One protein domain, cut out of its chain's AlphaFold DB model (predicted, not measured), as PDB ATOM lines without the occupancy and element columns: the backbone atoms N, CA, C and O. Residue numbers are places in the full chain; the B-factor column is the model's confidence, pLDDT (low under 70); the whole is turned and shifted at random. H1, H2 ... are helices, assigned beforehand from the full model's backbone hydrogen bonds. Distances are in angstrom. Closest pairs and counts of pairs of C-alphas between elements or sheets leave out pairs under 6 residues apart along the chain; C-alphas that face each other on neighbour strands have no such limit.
ATOM      1  N   ILE A   2     269.164 147.449 306.762       40.75
ATOM      2  CA  ILE A   2     268.985 148.755 306.110       40.75
ATOM      3  C   ILE A   2     268.883 149.787 307.246       40.75
ATOM      4  O   ILE A   2     268.166 149.506 308.210       40.75
ATOM      5  N   PRO A   3     269.595 150.928 307.209       43.41
ATOM      6  CA  PRO A   3     269.416 151.968 308.216       43.41
ATOM      7  C   PRO A   3     268.000 152.547 308.110       43.41
ATOM      8  O   PRO A   3     267.551 152.896 307.017       43.41
ATOM      9  N   SER A   4     267.298 152.656 309.238       54.44
ATOM     10  CA  SER A   4     266.010 153.348 309.303       54.44
ATOM     11  C   SER A   4     266.183 154.804 308.866       54.44
ATOM     12  O   SER A   4     267.120 155.471 309.316       54.44
ATOM     13  N   ARG A   5     265.277 155.309 308.022       64.81
ATOM     14  CA  ARG A   5     265.218 156.743 307.722       64.81
ATOM     15  C   ARG A   5     264.896 157.513 309.008       64.81
ATOM     16  O   ARG A   5     264.369 156.959 309.972       64.81
ATOM     17  N   SER A   6     265.291 158.782 309.059       77.56
ATOM     18  CA  SER A   6     264.858 159.663 310.143       77.56
ATOM     19  C   SER A   6     263.450 160.172 309.843       77.56
ATOM     20  O   SER A   6     263.100 160.349 308.678       77.56
ATOM     21  N   ILE A   7     262.684 160.510 310.881       69.38
ATOM     22  CA  ILE A   7     261.349 161.121 310.738       69.38
ATOM     23  C   ILE A   7     261.416 162.392 309.864       69.38
ATOM     24  O   ILE A   7     260.500 162.677 309.102       69.38
ATOM     25  N   GLN A   8     262.529 163.141 309.920       63.75
ATOM     26  CA  GLN A   8     262.750 164.265 309.005       63.75
ATOM     27  C   GLN A   8     262.867 163.808 307.548       63.75
ATOM     28  O   GLN A   8     262.235 164.411 306.695       63.75
ATOM     29  N   GLN A   9     263.640 162.757 307.257       70.88
ATOM     30  CA  GLN A   9     263.797 162.248 305.894       70.88
ATOM     31  C   GLN A   9     262.461 161.757 305.325       70.88
ATOM     32  O   GLN A   9     262.152 162.072 304.184       70.88
ATOM     33  N   GLU A  10     261.656 161.063 306.132       75.75
ATOM     34  CA  GLU A  10     260.328 160.566 305.742       75.75
ATOM     35  C   GLU A  10     259.350 161.717 305.441       75.75
ATOM     36  O   GLU A  10     258.634 161.663 304.446       75.75
ATOM     37  N   LEU A  11     259.390 162.805 306.222       68.25
ATOM     38  CA  LEU A  11     258.631 164.033 305.944       68.25
ATOM     39  C   LEU A  11     259.151 164.794 304.709       68.25
ATOM     40  O   LEU A  11     258.357 165.365 303.962       68.25
ATOM     41  N   GLU A  12     260.466 164.813 304.463       71.38
ATOM     42  CA  GLU A  12     261.022 165.372 303.223       71.38
ATOM     43  C   GLU A  12     260.587 164.537 302.002       71.38
ATOM     44  O   GLU A  12     260.184 165.113 300.992       71.38
ATOM     45  N   ASP A  13     260.580 163.203 302.107       77.31
ATOM     46  CA  ASP A  13     260.097 162.280 301.071       77.31
ATOM     47  C   ASP A  13     258.582 162.438 300.810       77.31
ATOM     48  O   ASP A  13     258.149 162.448 299.654       77.31
ATOM     49  N   GLU A  14     257.766 162.610 301.857       75.19
ATOM     50  CA  GLU A  14     256.320 162.862 301.745       75.19
ATOM     51  C   GLU A  14     256.032 164.190 301.028       75.19
ATOM     52  O   GLU A  14     255.214 164.229 300.106       75.19
ATOM     53  N   ILE A  15     256.758 165.262 301.369       70.88
ATOM     54  CA  ILE A  15     256.675 166.549 300.662       70.88
ATOM     55  C   ILE A  15     257.042 166.379 299.181       70.88
ATOM     56  O   ILE A  15     256.341 166.904 298.315       70.88
ATOM     57  N   ILE A  16     258.119 165.649 298.868       71.19
ATOM     58  CA  ILE A  16     258.541 165.397 297.482       71.19
ATOM     59  C   ILE A  16     257.434 164.665 296.711       71.19
ATOM     60  O   ILE A  16     257.077 165.101 295.613       71.19
ATOM     61  N   ASN A  17     256.851 163.616 297.299       74.00
ATOM     62  CA  ASN A  17     255.760 162.844 296.700       74.00
ATOM     63  C   ASN A  17     254.485 163.678 296.510       74.00
ATOM     64  O   ASN A  17     253.906 163.644 295.424       74.00
ATOM     65  N   TYR A  18     254.076 164.473 297.505       69.19
ATOM     66  CA  TYR A  18     252.915 165.361 297.393       69.19
ATOM     67  C   TYR A  18     253.089 166.381 296.261       69.19
ATOM     68  O   TYR A  18     252.200 166.546 295.428       69.19
ATOM     69  N   VAL A  19     254.252 167.041 296.185       65.81
ATOM     70  CA  VAL A  19     254.523 168.025 295.128       65.81
ATOM     71  C   VAL A  19     254.587 167.335 293.756       65.81
ATOM     72  O   VAL A  19     254.067 167.889 292.786       65.81
ATOM     73  N   HIS A  20     255.138 166.115 293.669       67.38
ATOM     74  CA  HIS A  20     255.064 165.265 292.473       67.38
ATOM     75  C   HIS A  20     253.614 165.002 292.038       67.38
ATOM     76  O   HIS A  20     253.232 165.375 290.928       67.38
ATOM     77  N   GLN A  21     252.795 164.427 292.917       65.25
ATOM     78  CA  GLN A  21     251.425 164.013 292.612       65.25
ATOM     79  C   GLN A  21     250.501 165.201 292.300       65.25
ATOM     80  O   GLN A  21     249.705 165.144 291.367       65.25
ATOM     81  N   ALA A  22     250.623 166.310 293.035       60.16
ATOM     82  CA  ALA A  22     249.781 167.484 292.830       60.16
ATOM     83  C   ALA A  22     250.126 168.268 291.550       60.16
ATOM     84  O   ALA A  22     249.251 168.927 290.977       60.16
ATOM     85  N   HIS A  23     251.398 168.271 291.119       59.44
ATOM     86  CA  HIS A  23     251.884 169.273 290.161       59.44
ATOM     87  C   HIS A  23     252.849 168.796 289.060       59.44
ATOM     88  O   HIS A  23     253.030 169.550 288.104       59.44
ATOM     89  N   TYR A  24     253.449 167.600 289.123       57.66
ATOM     90  CA  TYR A  24     254.388 167.148 288.076       57.66
ATOM     91  C   TYR A  24     253.736 166.380 286.920       57.66
ATOM     92  O   TYR A  24     254.255 166.420 285.805       57.66
ATOM     93  N   GLU A  25     252.613 165.698 287.134       52.56
ATOM     94  CA  GLU A  25     251.975 164.918 286.060       52.56
ATOM     95  C   GLU A  25     251.294 165.824 285.013       52.56
ATOM     96  O   GLU A  25     251.202 165.475 283.842       52.56
ATOM     97  N   SER A  26     250.948 167.064 285.384       52.41
ATOM     98  CA  SER A  26     250.379 168.084 284.485       52.41
ATOM     99  C   SER A  26     251.424 168.932 283.731       52.41
ATOM    100  O   SER A  26     251.189 170.111 283.445       52.41
ATOM    101  N   PHE A  27     252.607 168.380 283.431       53.28
ATOM    102  CA  PHE A  27     253.638 169.080 282.641       53.28
ATOM    103  C   PHE A  27     253.489 168.940 281.117       53.28
ATOM    104  O   PHE A  27     254.216 169.622 280.398       53.28
ATOM    105  N   GLU A  28     252.534 168.155 280.620       52.16
ATOM    106  CA  GLU A  28     252.114 168.214 279.213       52.16
ATOM    107  C   GLU A  28     251.308 169.498 278.964       52.16
ATOM    108  O   GLU A  28     250.365 169.812 279.693       52.16
ATOM    109  N   CYS A  29     251.717 170.297 277.977       44.97
ATOM    110  CA  CYS A  29     251.153 171.621 277.702       44.97
ATOM    111  C   CYS A  29     251.162 171.893 276.188       44.97
ATOM    112  O   CYS A  29     252.116 172.450 275.653       44.97
ATOM    113  N   ASN A  30     250.083 171.508 275.501       46.72
ATOM    114  CA  ASN A  30     249.939 171.620 274.044       46.72
ATOM    115  C   ASN A  30     249.751 173.086 273.598       46.72
ATOM    116  O   ASN A  30     248.629 173.533 273.360       46.72
ATOM    117  N   GLY A  31     250.844 173.848 273.514       48.84
ATOM    118  CA  GLY A  31     250.839 175.272 273.169       48.84
ATOM    119  C   GLY A  31     252.073 175.715 272.380       48.84
ATOM    120  O   GLY A  31     252.940 174.919 272.036       48.84
ATOM    121  N   SER A  32     252.160 177.014 272.082       54.09
ATOM    122  CA  SER A  32     253.331 177.582 271.400       54.09
ATOM    123  C   SER A  32     254.551 177.578 272.328       54.09
ATOM    124  O   SER A  32     254.447 178.006 273.480       54.09
ATOM    125  N   TYR A  33     255.707 177.150 271.814       54.94
ATOM    126  CA  TYR A  33     256.942 176.875 272.566       54.94
ATOM    127  C   TYR A  33     257.331 177.967 273.583       54.94
ATOM    128  O   TYR A  33     257.657 177.669 274.732       54.94
ATOM    129  N   GLY A  34     257.228 179.248 273.205       58.16
ATOM    130  CA  GLY A  34     257.493 180.367 274.120       58.16
ATOM    131  C   GLY A  34     256.492 180.440 275.283       58.16
ATOM    132  O   GLY A  34     256.884 180.550 276.444       58.16
ATOM    133  N   THR A  35     255.192 180.312 274.995       70.75
ATOM    134  CA  THR A  35     254.130 180.319 276.022       70.75
ATOM    135  C   THR A  35     254.190 179.098 276.945       70.75
ATOM    136  O   THR A  35     253.939 179.217 278.148       70.75
ATOM    137  N   GLU A  36     254.596 177.942 276.411       77.00
ATOM    138  CA  GLU A  36     254.825 176.718 277.178       77.00
ATOM    139  C   GLU A  36     255.993 176.901 278.157       77.00
ATOM    140  O   GLU A  36     255.825 176.725 279.367       77.00
ATOM    141  N   LEU A  37     257.158 177.344 277.667       80.69
ATOM    142  CA  LEU A  37     258.356 177.544 278.485       80.69
ATOM    143  C   LEU A  37     258.126 178.578 279.598       80.69
ATOM    144  O   LEU A  37     258.534 178.351 280.738       80.69
ATOM    145  N   VAL A  38     257.426 179.680 279.312       85.56
ATOM    146  CA  VAL A  38     257.022 180.674 280.325       85.56
ATOM    147  C   VAL A  38     256.140 180.051 281.405       85.56
ATOM    148  O   VAL A  38     256.386 180.241 282.600       85.56
ATOM    149  N   THR A  39     255.138 179.270 281.002       83.56
ATOM    150  CA  THR A  39     254.235 178.575 281.928       83.56
ATOM    151  C   THR A  39     255.001 177.568 282.785       83.56
ATOM    152  O   THR A  39     254.805 177.515 283.999       83.56
ATOM    153  N   LYS A  40     255.942 176.830 282.187       82.69
ATOM    154  CA  LYS A  40     256.805 175.856 282.862       82.69
ATOM    155  C   LYS A  40     257.731 176.512 283.889       82.69
ATOM    156  O   LYS A  40     257.722 176.089 285.042       82.69
ATOM    157  N   LYS A  41     258.442 177.592 283.534       86.56
ATOM    158  CA  LYS A  41     259.248 178.399 284.479       86.56
ATOM    159  C   LYS A  41     258.408 178.862 285.675       86.56
ATOM    160  O   LYS A  41     258.798 178.669 286.825       86.56
ATOM    161  N   ARG A  42     257.222 179.432 285.411       88.31
ATOM    162  CA  ARG A  42     256.307 179.954 286.442       88.31
ATOM    163  C   ARG A  42     255.728 178.840 287.330       88.31
ATOM    164  O   ARG A  42     255.659 179.035 288.544       88.31
ATOM    165  N   LYS A  43     255.394 177.663 286.775       84.62
ATOM    166  CA  LYS A  43     255.066 176.444 287.545       84.62
ATOM    167  C   LYS A  43     256.233 176.071 288.467       84.62
ATOM    168  O   LYS A  43     256.054 176.054 289.678       84.62
ATOM    169  N   VAL A  44     257.439 175.861 287.929       86.50
ATOM    170  CA  VAL A  44     258.611 175.419 288.714       86.50
ATOM    171  C   VAL A  44     259.018 176.434 289.793       86.50
ATOM    172  O   VAL A  44     259.389 176.017 290.889       86.50
ATOM    173  N   LYS A  45     258.870 177.750 289.560       90.62
ATOM    174  CA  LYS A  45     259.070 178.758 290.619       90.62
ATOM    175  C   LYS A  45     258.078 178.562 291.772       90.62
ATOM    176  O   LYS A  45     258.503 178.542 292.919       90.62
ATOM    177  N   ARG A  46     256.787 178.350 291.492       88.81
ATOM    178  CA  ARG A  46     255.790 178.078 292.547       88.81
ATOM    179  C   ARG A  46     256.119 176.805 293.332       88.81
ATOM    180  O   ARG A  46     255.984 176.808 294.548       88.81
ATOM    181  N   LEU A  47     256.609 175.752 292.669       86.44
ATOM    182  CA  LEU A  47     257.059 174.531 293.354       86.44
ATOM    183  C   LEU A  47     258.274 174.795 294.256       86.44
ATOM    184  O   LEU A  47     258.313 174.289 295.372       86.44
ATOM    185  N   PHE A  48     259.227 175.626 293.820       90.50
ATOM    186  CA  PHE A  48     260.343 176.076 294.660       90.50
ATOM    187  C   PHE A  48     259.855 176.816 295.908       90.50
ATOM    188  O   PHE A  48     260.315 176.524 297.010       90.50
ATOM    189  N   ASP A  49     258.915 177.746 295.734       90.56
ATOM    190  CA  ASP A  49     258.366 178.558 296.820       90.56
ATOM    191  C   ASP A  49     257.628 177.668 297.852       90.56
ATOM    192  O   ASP A  49     257.883 177.774 299.051       90.56
ATOM    193  N   ILE A  50     256.810 176.711 297.386       88.50
ATOM    194  CA  ILE A  50     256.110 175.716 298.227       88.50
ATOM    195  C   ILE A  50     257.102 174.819 298.986       88.50
ATOM    196  O   ILE A  50     256.968 174.639 300.196       88.50
ATOM    197  N   LEU A  51     258.116 174.271 298.304       87.56
ATOM    198  CA  LEU A  51     259.147 173.430 298.927       87.56
ATOM    199  C   LEU A  51     259.925 174.204 300.001       87.56
ATOM    200  O   LEU A  51     260.134 173.697 301.104       87.56
ATOM    201  N   TYR A  52     260.320 175.445 299.701       89.62
ATOM    202  CA  TYR A  52     261.023 176.314 300.641       89.62
ATOM    203  C   TYR A  52     260.190 176.598 301.898       89.62
ATOM    204  O   TYR A  52     260.711 176.513 303.016       89.62
ATOM    205  N   GLU A  53     258.898 176.899 301.735       87.81
ATOM    206  CA  GLU A  53     257.979 177.090 302.856       87.81
ATOM    207  C   GLU A  53     257.840 175.825 303.708       87.81
ATOM    208  O   GLU A  53     257.900 175.912 304.933       87.81
ATOM    209  N   SER A  54     257.671 174.657 303.084       85.81
ATOM    210  CA  SER A  54     257.489 173.390 303.799       85.81
ATOM    211  C   SER A  54     258.727 173.006 304.611       85.81
ATOM    212  O   SER A  54     258.606 172.746 305.809       85.81
ATOM    213  N   PHE A  55     259.936 173.080 304.037       85.25
ATOM    214  CA  PHE A  55     261.172 172.849 304.800       85.25
ATOM    215  C   PHE A  55     261.365 173.882 305.926       85.25
ATOM    216  O   PHE A  55     261.781 173.526 307.028       85.25
ATOM    217  N   SER A  56     260.996 175.147 305.696       85.31
ATOM    218  CA  SER A  56     261.061 176.194 306.728       85.31
ATOM    219  C   SER A  56     260.057 175.982 307.872       85.31
ATOM    220  O   SER A  56     260.341 176.372 309.002       85.31
ATOM    221  N   LYS A  57     258.912 175.334 307.613       83.75
ATOM    222  CA  LYS A  57     257.942 174.934 308.649       83.75
ATOM    223  C   LYS A  57     258.445 173.728 309.456       83.75
ATOM    224  O   LYS A  57     258.299 173.725 310.675       83.75
ATOM    225  N   LEU A  58     259.087 172.748 308.809       78.00
ATOM    226  CA  LEU A  58     259.590 171.528 309.460       78.00
ATOM    227  C   LEU A  58     260.757 171.755 310.437       78.00
ATOM    228  O   LEU A  58     260.861 171.053 311.441       78.00
ATOM    229  N   GLU A  59     261.668 172.689 310.157       71.50
ATOM    230  CA  GLU A  59     262.908 172.823 310.945       71.50
ATOM    231  C   GLU A  59     262.810 173.763 312.158       71.50
ATOM    232  O   GLU A  59     263.723 173.802 312.995       71.50
ATOM    233  N   GLY A  60     261.708 174.507 312.279       62.81
ATOM    234  CA  GLY A  60     261.497 175.483 313.342       62.81
ATOM    235  C   GLY A  60     262.536 176.612 313.329       62.81
ATOM    236  O   GLY A  60     263.068 177.000 312.293       62.81
ATOM    237  N   ASN A  61     262.861 177.157 314.504       55.50
ATOM    238  CA  ASN A  61     263.665 178.383 314.634       55.50
ATOM    239  C   ASN A  61     265.191 178.188 314.398       55.50
ATOM    240  O   ASN A  61     266.016 178.966 314.882       55.50
ATOM    241  N   LYS A  62     265.598 177.132 313.678       60.00
ATOM    242  CA  LYS A  62     267.000 176.763 313.408       60.00
ATOM    243  C   LYS A  62     267.545 177.506 312.180       60.00
ATOM    244  O   LYS A  62     267.772 176.916 311.129       60.00
ATOM    245  N   SER A  63     267.793 178.811 312.318       54.91
ATOM    246  CA  SER A  63     268.101 179.742 311.212       54.91
ATOM    247  C   SER A  63     269.478 179.584 310.516       54.91
ATOM    248  O   SER A  63     270.095 180.589 310.163       54.91
ATOM    249  N   SER A  64     269.992 178.360 310.363       56.44
ATOM    250  CA  SER A  64     271.316 178.052 309.784       56.44
ATOM    251  C   SER A  64     271.252 177.145 308.542       56.44
ATOM    252  O   SER A  64     272.215 177.054 307.782       56.44
ATOM    253  N   GLN A  65     270.120 176.475 308.307       67.38
ATOM    254  CA  GLN A  65     269.934 175.583 307.161       67.38
ATOM    255  C   GLN A  65     269.642 176.362 305.871       67.38
ATOM    256  O   GLN A  65     268.919 177.362 305.859       67.38
ATOM    257  N   ARG A  66     270.194 175.885 304.751       85.44
ATOM    258  CA  ARG A  66     269.951 176.440 303.411       85.44
ATOM    259  C   ARG A  66     268.745 175.757 302.768       85.44
ATOM    260  O   ARG A  66     268.883 174.961 301.841       85.44
ATOM    261  N   ASN A  67     267.554 176.075 303.267       88.31
ATOM    262  CA  ASN A  67     266.304 175.460 302.798       88.31
ATOM    263  C   ASN A  67     265.950 175.842 301.355       88.31
ATOM    264  O   ASN A  67     265.245 175.109 300.667       88.31
ATOM    265  N   ASP A  68     266.539 176.929 300.854       89.50
ATOM    266  CA  ASP A  68     266.559 177.276 299.438       89.50
ATOM    267  C   ASP A  68     267.363 176.251 298.612       89.50
ATOM    268  O   ASP A  68     266.909 175.815 297.556       89.50
ATOM    269  N   LEU A  69     268.512 175.777 299.112       90.31
ATOM    270  CA  LEU A  69     269.273 174.694 298.478       90.31
ATOM    271  C   LEU A  69     268.577 173.329 298.612       90.31
ATOM    272  O   LEU A  69     268.661 172.542 297.672       90.31
ATOM    273  N   LYS A  70     267.850 173.055 299.710       88.75
ATOM    274  CA  LYS A  70     266.992 171.855 299.816       88.75
ATOM    275  C   LYS A  70     265.916 171.843 298.725       88.75
ATOM    276  O   LYS A  70     265.871 170.912 297.925       88.75
ATOM    277  N   ALA A  71     265.125 172.917 298.631       88.94
ATOM    278  CA  ALA A  71     264.106 173.095 297.593       88.94
ATOM    279  C   ALA A  71     264.690 172.984 296.176       88.94
ATOM    280  O   ALA A  71     264.137 172.292 295.324       88.94
ATOM    281  N   TRP A  72     265.851 173.594 295.929       89.38
ATOM    282  CA  TRP A  72     266.541 173.472 294.647       89.38
ATOM    283  C   TRP A  72     266.985 172.044 294.321       89.38
ATOM    284  O   TRP A  72     266.816 171.613 293.183       89.38
ATOM    285  N   ASN A  73     267.540 171.299 295.280       87.19
ATOM    286  CA  ASN A  73     268.023 169.940 295.032       87.19
ATOM    287  C   ASN A  73     266.880 168.989 294.637       87.19
ATOM    288  O   ASN A  73     267.071 168.180 293.730       87.19
ATOM    289  N   VAL A  74     265.694 169.150 295.239       83.56
ATOM    290  CA  VAL A  74     264.463 168.425 294.866       83.56
ATOM    291  C   VAL A  74     264.015 168.741 293.435       83.56
ATOM    292  O   VAL A  74     263.633 167.839 292.699       83.56
ATOM    293  N   LEU A  75     264.078 170.004 293.005       82.81
ATOM    294  CA  LEU A  75     263.710 170.372 291.630       82.81
ATOM    295  C   LEU A  75     264.780 169.967 290.606       82.81
ATOM    296  O   LEU A  75     264.455 169.650 289.463       82.81
ATOM    297  N   LYS A  76     266.060 169.995 290.994       80.69
ATOM    298  CA  LYS A  76     267.198 169.704 290.112       80.69
ATOM    299  C   LYS A  76     267.338 168.210 289.809       80.69
ATOM    300  O   LYS A  76     267.784 167.872 288.715       80.69
ATOM    301  N   SER A  77     266.989 167.321 290.742       74.12
ATOM    302  CA  SER A  77     267.028 165.869 290.503       74.12
ATOM    303  C   SER A  77     266.036 165.419 289.422       74.12
ATOM    304  O   SER A  77     266.249 164.386 288.791       74.12
ATOM    305  N   ASN A  78     264.989 166.206 289.154       70.19
ATOM    306  CA  ASN A  78     264.033 165.934 288.089       70.19
ATOM    307  C   ASN A  78     264.462 166.590 286.760       70.19
ATOM    308  O   ASN A  78     264.103 167.728 286.442       70.19
ATOM    309  N   GLU A  79     265.214 165.842 285.944       60.75
ATOM    310  CA  GLU A  79     265.787 166.318 284.671       60.75
ATOM    311  C   GLU A  79     264.766 166.890 283.669       60.75
ATOM    312  O   GLU A  79     265.138 167.659 282.777       60.75
ATOM    313  N   LYS A  80     263.476 166.539 283.800       61.78
ATOM    314  CA  LYS A  80     262.405 167.027 282.918       61.78
ATOM    315  C   LYS A  80     262.061 168.504 283.154       61.78
ATOM    316  O   LYS A  80     261.447 169.119 282.275       61.78
ATOM    317  N   LEU A  81     262.424 169.089 284.302       61.19
ATOM    318  CA  LEU A  81     262.013 170.451 284.663       61.19
ATOM    319  C   LEU A  81     262.856 171.565 284.028       61.19
ATOM    320  O   LEU A  81     262.288 172.518 283.499       61.19
ATOM    321  N   LEU A  82     264.188 171.488 284.126       63.22
ATOM    322  CA  LEU A  82     265.063 172.670 284.043       63.22
ATOM    323  C   LEU A  82     266.235 172.519 283.056       63.22
ATOM    324  O   LEU A  82     267.403 172.637 283.423       63.22
ATOM    325  N   LYS A  83     265.919 172.353 281.768       69.56
ATOM    326  CA  LYS A  83     266.850 172.648 280.664       69.56
ATOM    327  C   LYS A  83     266.531 174.032 280.094       69.56
ATOM    328  O   LYS A  83     265.800 174.152 279.119       69.56
ATOM    329  N   ILE A  84     267.038 175.080 280.747       75.31
ATOM    330  CA  ILE A  84     266.840 176.476 280.325       75.31
ATOM    331  C   ILE A  84     268.106 176.964 279.601       75.31
ATOM    332  O   ILE A  84     269.171 176.995 280.224       75.31
TER     333      ILE A  84
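This is residues 2 to 84 of the 362 residues of the protein "YDG domain-containing protein" of Beta vulgaris subsp. vulgaris (UniProt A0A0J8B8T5). A long helix, H2, is the backbone of a small three-helix packing: H1 runs back beside its later half as one arm of a helical hairpin, and the short H3 packs slantwise on another side of that same half. H1 and H3 come near each other at one place, and the centres of the three helices make a triangle, while residues 2 to 7 stick out at one end. The printed part has 83 residues with three named helices in the order H1, H2, H3 and no named strand, and its class is all helix. It is only just loose, close to compact, with a radius of gyration of the C-alphas of 14.6 A, and the C-alphas span 45 by 31 by 19 A.

H2 is the longest helix, residues 33 to 58, and measures 37.4 A from C-alpha 33 at (256.942, 176.875, 272.566) to C-alpha 58 at (259.590, 171.528, 309.460). H1 comes before it, residues 7 to 23, 24.1 A long, and begins with C-alpha 7 at (261.349, 161.121, 310.738). H3, residues 67 to 76, is 14.0 A long and ends with C-alpha 76 at (267.198, 169.704, 290.112).

H2 touches H3 with its residues 44 to 56 alone, and their closest C-alphas, those of Leu 51 and Ala 71, are 5.1 A apart. H2 and H3 form a helical hairpin, running opposite ways at a steep tilt of 41 degrees. H2 touches H1 with its residues 47 to 58 alone; the closest C-alphas are those of Val 19 and Leu 47, 7.2 A apart. H1 and H2 also form a helical hairpin, running opposite ways at a shallow tilt of 26 degrees. H1 and H3 are close but not clearly touching, with 1 pair of C-alphas within 8 A, those of Ile 16 and Val 74 at 7.1 A. These two run the same way at a steep tilt of 52 degrees. In H1, H2 and H3 every pair of O i and N i+4 is within hydrogen-bond range.

The two C-alphas farthest apart are those of Ile 2 and Ser 32, at 47.8 A. The printed part runs from residue 2 to 84 and has no cut. The links from H1 to H2, 9 residues, and from H2 to H3, 8 residues, are short. Residues 2 to 7, of which residue 7 belongs to H1, stand free. The mean pLDDT of the printed part is 72.2, and 35 residues are under 70, among them residues 18 to 34, residues 60 to 65 and residues 79 to 83.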